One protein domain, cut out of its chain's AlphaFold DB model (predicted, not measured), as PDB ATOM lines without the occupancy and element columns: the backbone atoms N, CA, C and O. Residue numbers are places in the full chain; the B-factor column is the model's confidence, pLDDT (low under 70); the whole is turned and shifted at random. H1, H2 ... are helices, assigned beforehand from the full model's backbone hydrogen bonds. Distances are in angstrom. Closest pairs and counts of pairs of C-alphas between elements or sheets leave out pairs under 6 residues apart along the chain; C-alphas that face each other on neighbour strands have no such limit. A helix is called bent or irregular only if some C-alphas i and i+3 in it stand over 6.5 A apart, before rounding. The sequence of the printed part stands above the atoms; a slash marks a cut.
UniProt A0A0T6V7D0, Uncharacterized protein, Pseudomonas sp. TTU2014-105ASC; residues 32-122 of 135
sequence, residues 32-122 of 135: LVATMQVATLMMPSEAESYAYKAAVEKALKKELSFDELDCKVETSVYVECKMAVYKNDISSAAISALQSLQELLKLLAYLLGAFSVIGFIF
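AT A GLANCE: This is residues 32 to 122 of the 135 residues of an uncharacterized protein of Pseudomonas sp. TTU2014-105ASC (UniProt A0A0T6V7D0). One very long helix, H2, makes the long axis, and a shorter helix, H1, folds back along its first part as a helical hairpin; residues 102 to 122 of H2 stick out as a bare arm. A loop, residues 61 to 77, joins the two at the other end. The printed part has 91 residues, with H1 before H2 and no named strand: all helix, extended, radius of gyration of the C-alphas 20.6 A, spanning 71 by 23 by 18 A.

HOW THE PARTS SIT: H2, residues 78 to 122, touches H1, residues 32 to 60, with its residues 80 to 98 alone. The closest C-alphas, those of Ser 49 and Ala 84, are 4.3 A apart. The two run opposite ways at a shallow tilt of 29 degrees. Every O i to N i+4 pair is within hydrogen-bond range in H2, and 23 of 25 in H1.

IN THESE COORDINATES: H2 measures 65.8 A, from C-alpha 78 at (16.520, -37.906, -28.708) to C-alpha 122 at (-40.058, -27.129, -60.545). H1 measures 41.2 A and begins at (-15.974, -44.991, -43.590). H1 is neither bent nor irregular, but only just: C-alphas 40 and 43 are 6.3 A apart.

THE WHOLE: The farthest C-alphas, those of Glu 74 and Phe 122, are 71.8 A apart. The printed part has no cut, and the link from H1 to H2 is long, 17 residues. Mean pLDDT of the printed part is 73.3; 19 residues are under 70, among them 64 to 70 and 119 to 122.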
ATOM      1  N   LEU A  32     -15.989 -44.052 -44.714       76.50
ATOM      2  CA  LEU A  32     -15.974 -44.991 -43.590       76.50
ATOM      3  C   LEU A  32     -14.602 -45.641 -43.405       76.50
ATOM      4  O   LEU A  32     -14.082 -45.660 -42.292       76.50
ATOM      5  N   VAL A  33     -13.976 -46.107 -44.485       79.94
ATOM      6  CA  VAL A  33     -12.637 -46.706 -44.427       79.94
ATOM      7  C   VAL A  33     -11.601 -45.684 -43.962       79.94
ATOM      8  O   VAL A  33     -10.820 -45.990 -43.063       79.94
ATOM      9  N   ALA A  34     -11.623 -44.463 -44.502       72.94
ATOM     10  CA  ALA A  34     -10.716 -43.399 -44.081       72.94
ATOM     11  C   ALA A  34     -10.906 -43.051 -42.596       72.94
ATOM     12  O   ALA A  34      -9.932 -42.991 -41.849       72.94
ATOM     13  N   THR A  35     -12.152 -42.903 -42.130       73.19
ATOM     14  CA  THR A  35     -12.439 -42.643 -40.709       73.19
ATOM     15  C   THR A  35     -11.996 -43.788 -39.801       73.19
ATOM     16  O   THR A  35     -11.407 -43.528 -38.758       73.19
ATOM     17  N   MET A  36     -12.216 -45.049 -40.192       75.50
ATOM     18  CA  MET A  36     -11.764 -46.203 -39.412       75.50
ATOM     19  C   MET A  36     -10.242 -46.275 -39.343       75.50
ATOM     20  O   MET A  36      -9.706 -46.538 -38.270       75.50
ATOM     21  N   GLN A  37      -9.537 -46.013 -40.445       75.06
ATOM     22  CA  GLN A  37      -8.073 -45.998 -40.452       75.06
ATOM     23  C   GLN A  37      -7.525 -44.873 -39.576       75.06
ATOM     24  O   GLN A  37      -6.630 -45.117 -38.774       75.06
ATOM     25  N   VAL A  38      -8.102 -43.671 -39.648       70.69
ATOM     26  CA  VAL A  38      -7.705 -42.568 -38.764       70.69
ATOM     27  C   VAL A  38      -8.003 -42.906 -37.302       70.69
ATOM     28  O   VAL A  38      -7.129 -42.741 -36.461       70.69
ATOM     29  N   ALA A  39      -9.170 -43.463 -36.977       73.75
ATOM     30  CA  ALA A  39      -9.503 -43.837 -35.600       73.75
ATOM     31  C   ALA A  39      -8.587 -44.940 -35.041       73.75
ATOM     32  O   ALA A  39      -8.163 -44.867 -33.891       73.75
ATOM     33  N   THR A  40      -8.260 -45.952 -35.847       73.25
ATOM     34  CA  THR A  40      -7.448 -47.098 -35.407       73.25
ATOM     35  C   THR A  40      -5.946 -46.830 -35.407       73.25
ATOM     36  O   THR A  40      -5.244 -47.454 -34.619       73.25
ATOM     37  N   LEU A  41      -5.443 -45.916 -36.242       69.75
ATOM     38  CA  LEU A  41      -4.016 -45.580 -36.301       69.75
ATOM     39  C   LEU A  41      -3.674 -44.318 -35.504       69.75
ATOM     40  O   LEU A  41      -2.653 -44.298 -34.822       69.75
ATOM     41  N   MET A  42      -4.513 -43.278 -35.549       68.75
ATOM     42  CA  MET A  42      -4.171 -41.980 -34.955       68.75
ATOM     43  C   MET A  42      -4.490 -41.880 -33.469       68.75
ATOM     44  O   MET A  42      -3.661 -41.349 -32.743       68.75
ATOM     45  N   MET A  43      -5.603 -42.441 -32.976       69.06
ATOM     46  CA  MET A  43      -5.880 -42.433 -31.527       69.06
ATOM     47  C   MET A  43      -4.778 -43.109 -30.693       69.06
ATOM     48  O   MET A  43      -4.332 -42.507 -29.714       69.06
ATOM     49  N   PRO A  44      -4.293 -44.322 -31.036       73.31
ATOM     50  CA  PRO A  44      -3.173 -44.899 -30.301       73.31
ATOM     51  C   PRO A  44      -1.867 -44.134 -30.547       73.31
ATOM     52  O   PRO A  44      -1.083 -43.992 -29.616       73.31
ATOM     53  N   SER A  45      -1.646 -43.584 -31.749       70.56
ATOM     54  CA  SER A  45      -0.457 -42.768 -32.046       70.56
ATOM     55  C   SER A  45      -0.402 -41.483 -31.215       70.56
ATOM     56  O   SER A  45       0.673 -41.097 -30.764       70.56
ATOM     57  N   GLU A  46      -1.546 -40.840 -30.981       70.56
ATOM     58  CA  GLU A  46      -1.669 -39.658 -30.129       70.56
ATOM     59  C   GLU A  46      -1.430 -40.020 -28.654       70.56
ATOM     60  O   GLU A  46      -0.619 -39.394 -27.975       70.56
ATOM     61  N   ALA A  47      -2.046 -41.096 -28.154       76.19
ATOM     62  CA  ALA A  47      -1.779 -41.576 -26.796       76.19
ATOM     63  C   ALA A  47      -0.287 -41.909 -26.587       76.19
ATOM     64  O   ALA A  47       0.305 -41.562 -25.563       76.19
ATOM     65  N   GLU A  48       0.342 -42.533 -27.585       75.00
ATOM     66  CA  GLU A  48       1.772 -42.819 -27.574       75.00
ATOM     67  C   GLU A  48       2.622 -41.543 -27.655       75.00
ATOM     68  O   GLU A  48       3.619 -41.456 -26.942       75.00
ATOM     69  N   SER A  49       2.250 -40.528 -28.448       71.56
ATOM     70  CA  SER A  49       3.002 -39.266 -28.507       71.56
ATOM     71  C   SER A  49       3.006 -38.538 -27.164       71.56
ATOM     72  O   SER A  49       4.050 -38.025 -26.758       71.56
ATOM     73  N   TYR A  50       1.890 -38.554 -26.428       77.12
ATOM     74  CA  TYR A  50       1.840 -38.036 -25.056       77.12
ATOM     75  C   TYR A  50       2.671 -38.877 -24.078       77.12
ATOM     76  O   TYR A  50       3.334 -38.317 -23.205       77.12
ATOM     77  N   ALA A  51       2.703 -40.203 -24.236       78.50
ATOM     78  CA  ALA A  51       3.545 -41.070 -23.412       78.50
ATOM     79  C   ALA A  51       5.047 -40.810 -23.636       78.50
ATOM     80  O   ALA A  51       5.802 -40.694 -22.669       78.50
ATOM     81  N   TYR A  52       5.480 -40.654 -24.893       76.31
ATOM     82  CA  TYR A  52       6.864 -40.294 -25.222       76.31
ATOM     83  C   TYR A  52       7.223 -38.895 -24.726       76.31
ATOM     84  O   TYR A  52       8.301 -38.702 -24.169       76.31
ATOM     85  N   LYS A  53       6.306 -37.931 -24.848       76.19
ATOM     86  CA  LYS A  53       6.482 -36.597 -24.272       76.19
ATOM     87  C   LYS A  53       6.713 -36.671 -22.758       76.19
ATOM     88  O   LYS A  53       7.696 -36.122 -22.272       76.19
ATOM     89  N   ALA A  54       5.877 -37.406 -22.025       78.00
ATOM     90  CA  ALA A  54       6.021 -37.556 -20.577       78.00
ATOM     91  C   ALA A  54       7.350 -38.232 -20.178       78.00
ATOM     92  O   ALA A  54       7.949 -37.879 -19.159       78.00
ATOM     93  N   ALA A  55       7.846 -39.185 -20.977       78.00
ATOM     94  CA  ALA A  55       9.161 -39.797 -20.767       78.00
ATOM     95  C   ALA A  55      10.302 -38.773 -20.921       78.00
ATOM     96  O   ALA A  55      11.200 -38.708 -20.076       78.00
ATOM     97  N   VAL A  56      10.211 -37.913 -21.938       73.31
ATOM     98  CA  VAL A  56      11.172 -36.834 -22.203       73.31
ATOM     99  C   VAL A  56      11.131 -35.759 -21.111       73.31
ATOM    100  O   VAL A  56      12.181 -35.377 -20.592       73.31
ATOM    101  N   GLU A  57       9.944 -35.335 -20.673       78.12
ATOM    102  CA  GLU A  57       9.766 -34.385 -19.563       78.12
ATOM    103  C   GLU A  57      10.323 -34.934 -18.245       78.12
ATOM    104  O   GLU A  57      10.984 -34.217 -17.490       78.12
ATOM    105  N   LYS A  58      10.138 -36.234 -17.985       79.50
ATOM    106  CA  LYS A  58      10.694 -36.908 -16.805       79.50
ATOM    107  C   LYS A  58      12.224 -36.970 -16.841       79.50
ATOM    108  O   LYS A  58      12.860 -36.808 -15.798       79.50
ATOM    109  N   ALA A  59      12.815 -37.187 -18.016       75.38
ATOM    110  CA  ALA A  59      14.265 -37.209 -18.192       75.38
ATOM    111  C   ALA A  59      14.892 -35.808 -18.064       75.38
ATOM    112  O   ALA A  59      15.956 -35.660 -17.462       75.38
ATOM    113  N   LEU A  60      14.217 -34.777 -18.582       74.06
ATOM    114  CA  LEU A  60      14.678 -33.381 -18.572       74.06
ATOM    115  C   LEU A  60      14.239 -32.590 -17.325       74.06
ATOM    116  O   LEU A  60      14.732 -31.481 -17.109       74.06
ATOM    117  N   LYS A  61      13.347 -33.153 -16.496       78.25
ATOM    118  CA  LYS A  61      12.729 -32.532 -15.306       78.25
ATOM    119  C   LYS A  61      12.094 -31.164 -15.590       78.25
ATOM    120  O   LYS A  61      12.152 -30.263 -14.752       78.25
ATOM    121  N   LYS A  62      11.518 -31.000 -16.779       74.81
ATOM    122  CA  LYS A  62      10.834 -29.784 -17.228       74.81
ATOM    123  C   LYS A  62       9.579 -30.178 -17.993       74.81
ATOM    124  O   LYS A  62       9.657 -31.083 -18.816       74.81
ATOM    125  N   GLU A  63       8.472 -29.491 -17.734       71.50
ATOM    126  CA  GLU A  63       7.309 -29.518 -18.626       71.50
ATOM    127  C   GLU A  63       7.634 -28.684 -19.866       71.50
ATOM    128  O   GLU A  63       8.142 -27.566 -19.747       71.50
ATOM    129  N   LEU A  64       7.393 -29.247 -21.046       69.81
ATOM    130  CA  LEU A  64       7.682 -28.613 -22.332       69.81
ATOM    131  C   LEU A  64       6.466 -28.782 -23.239       69.81
ATOM    132  O   LEU A  64       5.857 -29.846 -23.283       69.81
ATOM    133  N   SER A  65       6.075 -27.758 -23.989       68.06
ATOM    134  CA  SER A  65       5.094 -27.951 -25.066       68.06
ATOM    135  C   SER A  65       5.724 -28.697 -26.255       68.06
ATOM    136  O   SER A  65       6.946 -28.729 -26.390       68.06
ATOM    137  N   PHE A  66       4.906 -29.317 -27.123       64.31
ATOM    138  CA  PHE A  66       5.405 -29.992 -28.338       64.31
ATOM    139  C   PHE A  66       6.211 -29.050 -29.248       64.31
ATOM    140  O   PHE A  66       7.156 -29.501 -29.887       64.31
ATOM    141  N   ASP A  67       5.898 -27.753 -29.231       63.66
ATOM    142  CA  ASP A  67       6.588 -26.711 -30.000       63.66
ATOM    143  C   ASP A  67       7.942 -26.292 -29.389       63.66
ATOM    144  O   ASP A  67       8.784 -25.710 -30.070       63.66
ATOM    145  N   GLU A  68       8.179 -26.599 -28.110       65.00
ATOM    146  CA  GLU A  68       9.412 -26.272 -27.373       65.00
ATOM    147  C   GLU A  68      10.378 -27.465 -27.250       65.00
ATOM    148  O   GLU A  68      11.469 -27.340 -26.684       65.00
ATOM    149  N   LEU A  69       9.994 -28.635 -27.772       64.25
ATOM    150  CA  LEU A  69      10.811 -29.848 -27.796       64.25
ATOM    151  C   LEU A  69      11.933 -29.728 -28.847       64.25
ATOM    152  O   LEU A  69      11.847 -30.243 -29.959       64.25
ATOM    153  N   ASP A  70      13.029 -29.063 -28.473       67.31
ATOM    154  CA  ASP A  70      14.261 -29.018 -29.268       67.31
ATOM    155  C   ASP A  70      15.027 -30.351 -29.140       67.31
ATOM    156  O   ASP A  70      15.822 -30.569 -28.217       67.31
ATOM    157  N   CYS A  71      14.728 -31.297 -30.037       70.25
ATOM    158  CA  CYS A  71      15.302 -32.644 -30.015       70.25
ATOM    159  C   CYS A  71      16.795 -32.633 -30.390       70.25
ATOM    160  O   CYS A  71      17.174 -32.856 -31.543       70.25
ATOM    161  N   LYS A  72      17.674 -32.440 -29.402       73.31
ATOM    162  CA  LYS A  72      19.132 -32.506 -29.590       73.31
ATOM    163  C   LYS A  72      19.625 -33.948 -29.673       73.31
ATOM    164  O   LYS A  72      19.400 -34.737 -28.754       73.31
ATOM    165  N   VAL A  73      20.364 -34.264 -30.742       71.44
ATOM    166  CA  VAL A  73      20.927 -35.605 -31.032       71.44
ATOM    167  C   VAL A  73      21.821 -36.128 -29.901       71.44
ATOM    168  O   VAL A  73      21.917 -37.331 -29.691       71.44
ATOM    169  N   GLU A  74      22.438 -35.225 -29.140       67.12
ATOM    170  CA  GLU A  74      23.361 -35.545 -28.044       67.12
ATOM    171  C   GLU A  74      22.668 -36.062 -26.771       67.12
ATOM    172  O   GLU A  74      23.336 -36.527 -25.849       67.12
ATOM    173  N   THR A  75      21.337 -35.991 -26.688       69.00
ATOM    174  CA  THR A  75      20.589 -36.444 -25.507       69.00
ATOM    175  C   THR A  75      20.139 -37.899 -25.642       69.00
ATOM    176  O   THR A  75      19.686 -38.331 -26.700       69.00
ATOM    177  N   SER A  76      20.182 -38.664 -24.544       72.75
ATOM    178  CA  SER A  76      19.723 -40.067 -24.512       72.75
ATOM    179  C   SER A  76      18.230 -40.234 -24.830       72.75
ATOM    180  O   SER A  76      17.780 -41.335 -25.123       72.75
ATOM    181  N   VAL A  77      17.477 -39.134 -24.779       76.12
ATOM    182  CA  VAL A  77      16.033 -39.034 -25.033       76.12
ATOM    183  C   VAL A  77      15.702 -38.565 -26.459       76.12
ATOM    184  O   VAL A  77      14.532 -38.394 -26.794       76.12
ATOM    185  N   TYR A  78      16.705 -38.389 -27.332       76.12
ATOM    186  CA  TYR A  78      16.520 -37.906 -28.708       76.12
ATOM    187  C   TYR A  78      15.506 -38.729 -29.515       76.12
ATOM    188  O   TYR A  78      14.652 -38.169 -30.202       76.12
ATOM    189  N   VAL A  79      15.589 -40.060 -29.428       75.75
ATOM    190  CA  VAL A  79      14.706 -40.972 -30.171       75.75
ATOM    191  C   VAL A  79      13.255 -40.809 -29.719       75.75
ATOM    192  O   VAL A  79      12.358 -40.733 -30.556       75.75
ATOM    193  N   GLU A  80      13.031 -40.699 -28.411       75.31
ATOM    194  CA  GLU A  80      11.705 -40.524 -27.813       75.31
ATOM    195  C   GLU A  80      11.122 -39.145 -28.157       75.31
ATOM    196  O   GLU A  80       9.970 -39.056 -28.572       75.31
ATOM    197  N   CYS A  81      11.944 -38.091 -28.111       74.19
ATOM    198  CA  CYS A  81      11.573 -36.736 -28.529       74.19
ATOM    199  C   CYS A  81      11.144 -36.690 -30.003       74.19
ATOM    200  O   CYS A  81      10.060 -36.209 -30.336       74.19
ATOM    201  N   LYS A  82      11.954 -37.268 -30.900       78.50
ATOM    202  CA  LYS A  82      11.662 -37.292 -32.338       78.50
ATOM    203  C   LYS A  82      10.414 -38.116 -32.660       78.50
ATOM    204  O   LYS A  82       9.635 -37.728 -33.525       78.50
ATOM    205  N   MET A  83      10.215 -39.236 -31.962       75.56
ATOM    206  CA  MET A  83       9.011 -40.061 -32.094       75.56
ATOM    207  C   MET A  83       7.756 -39.324 -31.620       75.56
ATOM    208  O   MET A  83       6.720 -39.433 -32.274       75.56
ATOM    209  N   ALA A  84       7.845 -38.561 -30.527       73.19
ATOM    210  CA  ALA A  84       6.734 -37.771 -30.008       73.19
ATOM    211  C   ALA A  84       6.280 -36.699 -31.015       73.19
ATOM    212  O   ALA A  84       5.093 -36.626 -31.327       73.19
ATOM    213  N   VAL A  85       7.223 -35.933 -31.578       77.06
ATOM    214  CA  VAL A  85       6.935 -34.897 -32.591       77.06
ATOM    215  C   VAL A  85       6.367 -35.519 -33.866       77.06
ATOM    216  O   VAL A  85       5.317 -35.104 -34.344       77.06
ATOM    217  N   TYR A  86       7.000 -36.575 -34.379       78.00
ATOM    218  CA  TYR A  86       6.567 -37.236 -35.612       78.00
ATOM    219  C   TYR A  86       5.141 -37.800 -35.520       78.00
ATOM    220  O   TYR A  86       4.338 -37.628 -36.437       78.00
ATOM    221  N   LYS A  87       4.809 -38.462 -34.405       75.25
ATOM    222  CA  LYS A  87       3.467 -39.016 -34.177       75.25
ATOM    223  C   LYS A  87       2.410 -37.928 -34.004       75.25
ATOM    224  O   LYS A  87       1.286 -38.112 -34.467       75.25
ATOM    225  N   ASN A  88       2.779 -36.805 -33.391       77.94
ATOM    226  CA  ASN A  88       1.900 -35.652 -33.241       77.94
ATOM    227  C   ASN A  88       1.605 -34.977 -34.593       77.94
ATOM    228  O   ASN A  88       0.441 -34.766 -34.930       77.94
ATOM    229  N   ASP A  89       2.633 -34.724 -35.410       78.94
ATOM    230  CA  ASP A  89       2.484 -34.106 -36.736       78.94
ATOM    231  C   ASP A  89       1.623 -34.953 -37.673       78.94
ATOM    232  O   ASP A  89       0.720 -34.445 -38.342       78.94
ATOM    233  N   ILE A  90       1.869 -36.264 -37.700       75.81
ATOM    234  CA  ILE A  90       1.093 -37.189 -38.527       75.81
ATOM    235  C   ILE A  90      -0.364 -37.245 -38.070       75.81
ATOM    236  O   ILE A  90      -1.259 -37.187 -38.916       75.81
ATOM    237  N   SER A  91      -0.608 -37.314 -36.758       75.12
ATOM    238  CA  SER A  91      -1.968 -37.296 -36.210       75.12
ATOM    239  C   SER A  91      -2.698 -36.008 -36.590       75.12
ATOM    240  O   SER A  91      -3.782 -36.057 -37.173       75.12
ATOM    241  N   SER A  92      -2.062 -34.854 -36.375       75.81
ATOM    242  CA  SER A  92      -2.608 -33.538 -36.714       75.81
ATOM    243  C   SER A  92      -2.945 -33.413 -38.205       75.81
ATOM    244  O   SER A  92      -4.066 -33.042 -38.572       75.81
ATOM    245  N   ALA A  93      -2.023 -33.814 -39.086       74.44
ATOM    246  CA  ALA A  93      -2.238 -33.789 -40.530       74.44
ATOM    247  C   ALA A  93      -3.403 -34.696 -40.962       74.44
ATOM    248  O   ALA A  93      -4.220 -34.305 -41.800       74.44
ATOM    249  N   ALA A  94      -3.524 -35.889 -40.376       71.12
ATOM    250  CA  ALA A  94      -4.614 -36.806 -40.697       71.12
ATOM    251  C   ALA A  94      -5.972 -36.339 -40.171       71.12
ATOM    252  O   ALA A  94      -6.971 -36.484 -40.879       71.12
ATOM    253  N   ILE A  95      -6.029 -35.742 -38.978       75.00
ATOM    254  CA  ILE A  95      -7.253 -35.122 -38.454       75.00
ATOM    255  C   ILE A  95      -7.693 -33.980 -39.377       75.00
ATOM    256  O   ILE A  95      -8.864 -33.907 -39.754       75.00
ATOM    257  N   SER A  96      -6.754 -33.140 -39.821       76.62
ATOM    258  CA  SER A  96      -7.031 -32.042 -40.752       76.62
ATOM    259  C   SER A  96      -7.545 -32.540 -42.115       76.62
ATOM    260  O   SER A  96      -8.514 -32.003 -42.670       76.62
ATOM    261  N   ALA A  97      -6.976 -33.633 -42.633       71.75
ATOM    262  CA  ALA A  97      -7.463 -34.289 -43.846       71.75
ATOM    263  C   ALA A  97      -8.883 -34.858 -43.670       71.75
ATOM    264  O   ALA A  97      -9.729 -34.716 -44.557       71.75
ATOM    265  N   LEU A  98      -9.175 -35.456 -42.510       70.94
ATOM    266  CA  LEU A  98     -10.500 -35.984 -42.190       70.94
ATOM    267  C   LEU A  98     -11.552 -34.867 -42.098       70.94
ATOM    268  O   LEU A  98     -12.670 -35.024 -42.590       70.94
ATOM    269  N   GLN A  99     -11.180 -33.718 -41.531       78.44
ATOM    270  CA  GLN A  99     -12.032 -32.533 -41.458       78.44
ATOM    271  C   GLN A  99     -12.343 -31.968 -42.853       78.44
ATOM    272  O   GLN A  99     -13.505 -31.704 -43.167       78.44
ATOM    273  N   SER A 100     -11.339 -31.891 -43.730       77.62
ATOM    274  CA  SER A 100     -11.514 -31.472 -45.130       77.62
ATOM    275  C   SER A 100     -12.468 -32.403 -45.895       77.62
ATOM    276  O   SER A 100     -13.322 -31.955 -46.662       77.62
ATOM    277  N   LEU A 101     -12.377 -33.716 -45.652       74.00
ATOM    278  CA  LEU A 101     -13.278 -34.705 -46.247       74.00
ATOM    279  C   LEU A 101     -14.728 -34.539 -45.753       74.00
ATOM    280  O   LEU A 101     -15.668 -34.654 -46.541       74.00
ATOM    281  N   GLN A 102     -14.923 -34.232 -44.467       75.38
ATOM    282  CA  GLN A 102     -16.248 -33.929 -43.916       75.38
ATOM    283  C   GLN A 102     -16.852 -32.655 -44.510       75.38
ATOM    284  O   GLN A 102     -18.055 -32.621 -44.781       75.38
ATOM    285  N   GLU A 103     -16.052 -31.612 -44.727       79.44
ATOM    286  CA  GLU A 103     -16.515 -30.384 -45.381       79.44
ATOM    287  C   GLU A 103     -16.949 -30.641 -46.826       79.44
ATOM    288  O   GLU A 103     -18.025 -30.191 -47.230       79.44
ATOM    289  N   LEU A 104     -16.186 -31.445 -47.572       77.25
ATOM    290  CA  LEU A 104     -16.552 -31.855 -48.926       77.25
ATOM    291  C   LEU A 104     -17.888 -32.617 -48.948       77.25
ATOM    292  O   LEU A 104     -18.751 -32.333 -49.779       77.25
ATOM    293  N   LEU A 105     -18.089 -33.551 -48.013       73.06
ATOM    294  CA  LEU A 105     -19.339 -34.306 -47.880       73.06
ATOM    295  C   LEU A 105     -20.525 -33.411 -47.513       73.06
ATOM    296  O   LEU A 105     -21.605 -33.571 -48.084       73.06
ATOM    297  N   LYS A 106     -20.334 -32.446 -46.605       75.44
ATOM    298  CA  LYS A 106     -21.357 -31.442 -46.278       75.44
ATOM    299  C   LYS A 106     -21.741 -30.634 -47.513       75.44
ATOM    300  O   LYS A 106     -22.927 -30.458 -47.771       75.44
ATOM    301  N   LEU A 107     -20.763 -30.180 -48.296       79.38
ATOM    302  CA  LEU A 107     -21.006 -29.417 -49.520       79.38
ATOM    303  C   LEU A 107     -21.769 -30.251 -50.558       79.38
ATOM    304  O   LEU A 107     -22.732 -29.762 -51.151       79.38
ATOM    305  N   LEU A 108     -21.408 -31.527 -50.720       73.06
ATOM    306  CA  LEU A 108     -22.133 -32.458 -51.585       73.06
ATOM    307  C   LEU A 108     -23.584 -32.653 -51.123       73.06
ATOM    308  O   LEU A 108     -24.499 -32.617 -51.945       73.06
ATOM    309  N   ALA A 109     -23.803 -32.821 -49.816       71.75
ATOM    310  CA  ALA A 109     -25.131 -32.972 -49.227       71.75
ATOM    311  C   ALA A 109     -25.992 -31.716 -49.424       71.75
ATOM    312  O   ALA A 109     -27.163 -31.831 -49.783       71.75
ATOM    313  N   TYR A 110     -25.412 -30.523 -49.260       76.62
ATOM    314  CA  TYR A 110     -26.099 -29.262 -49.541       76.62
ATOM    315  C   TYR A 110     -26.471 -29.123 -51.016       76.62
ATOM    316  O   TYR A 110     -27.608 -28.769 -51.314       76.62
ATOM    317  N   LEU A 111     -25.553 -29.434 -51.939       76.75
ATOM    318  CA  LEU A 111     -25.839 -29.391 -53.374       76.75
ATOM    319  C   LEU A 111     -26.956 -30.370 -53.745       76.75
ATOM    320  O   LEU A 111     -27.934 -29.969 -54.370       76.75
ATOM    321  N   LEU A 112     -26.857 -31.630 -53.319       69.06
ATOM    322  CA  LEU A 112     -27.872 -32.657 -53.582       69.06
ATOM    323  C   LEU A 112     -29.230 -32.299 -52.961       69.06
ATOM    324  O   LEU A 112     -30.259 -32.439 -53.620       69.06
ATOM    325  N   GLY A 113     -29.242 -31.798 -51.725       72.38
ATOM    326  CA  GLY A 113     -30.455 -31.346 -51.045       72.38
ATOM    327  C   GLY A 113     -31.113 -30.161 -51.751       72.38
ATOM    328  O   GLY A 113     -32.315 -30.193 -52.013       72.38
ATOM    329  N   ALA A 114     -30.330 -29.152 -52.136       74.06
ATOM    330  CA  ALA A 114     -30.825 -27.992 -52.874       74.06
ATOM    331  C   ALA A 114     -31.378 -28.389 -54.251       74.06
ATOM    332  O   ALA A 114     -32.483 -27.978 -54.606       74.06
ATOM    333  N   PHE A 115     -30.667 -29.239 -55.004       68.75
ATOM    334  CA  PHE A 115     -31.152 -29.752 -56.288       68.75
ATOM    335  C   PHE A 115     -32.412 -30.608 -56.141       68.75
ATOM    336  O   PHE A 115     -33.280 -30.539 -57.008       68.75
ATOM    337  N   SER A 116     -32.556 -31.360 -55.047       66.88
ATOM    338  CA  SER A 116     -33.772 -32.122 -54.743       66.88
ATOM    339  C   SER A 116     -34.975 -31.206 -54.487       66.88
ATOM    340  O   SER A 116     -36.027 -31.391 -55.095       66.88
ATOM    341  N   VAL A 117     -34.818 -30.160 -53.664       72.06
ATOM    342  CA  VAL A 117     -35.900 -29.199 -53.369       72.06
ATOM    343  C   VAL A 117     -36.295 -28.403 -54.614       72.06
ATOM    344  O   VAL A 117     -37.481 -28.262 -54.905       72.06
ATOM    345  N   ILE A 118     -35.318 -27.926 -55.387       70.56
ATOM    346  CA  ILE A 118     -35.565 -27.230 -56.656       70.56
ATOM    347  C   ILE A 118     -36.249 -28.186 -57.643       70.56
ATOM    348  O   ILE A 118     -37.268 -27.836 -58.229       70.56
ATOM    349  N   GLY A 119     -35.755 -29.417 -57.784       61.94
ATOM    350  CA  GLY A 119     -36.381 -30.437 -58.625       61.94
ATOM    351  C   GLY A 119     -37.828 -30.726 -58.225       61.94
ATOM    352  O   GLY A 119     -38.680 -30.838 -59.096       61.94
ATOM    353  N   PHE A 120     -38.139 -30.770 -56.929       65.00
ATOM    354  CA  PHE A 120     -39.497 -30.988 -56.429       65.00
ATOM    355  C   PHE A 120     -40.436 -29.802 -56.692       65.00
ATOM    356  O   PHE A 120     -41.589 -30.001 -57.057       65.00
ATOM    357  N   ILE A 121     -39.952 -28.567 -56.534       69.12
ATOM    358  CA  ILE A 121     -40.756 -27.355 -56.763       69.12
ATOM    359  C   ILE A 121     -40.998 -27.123 -58.261       69.12
ATOM    360  O   ILE A 121     -42.081 -26.691 -58.651       69.12
ATOM    361  N   PHE A 122     -40.002 -27.406 -59.106       63.12
ATOM    362  CA  PHE A 122     -40.058 -27.129 -60.545       63.12
ATOM    363  C   PHE A 122     -40.461 -28.332 -61.410       63.12
ATOM    364  O   PHE A 122     -40.765 -28.143 -62.587       63.12
TER     365      PHE A 122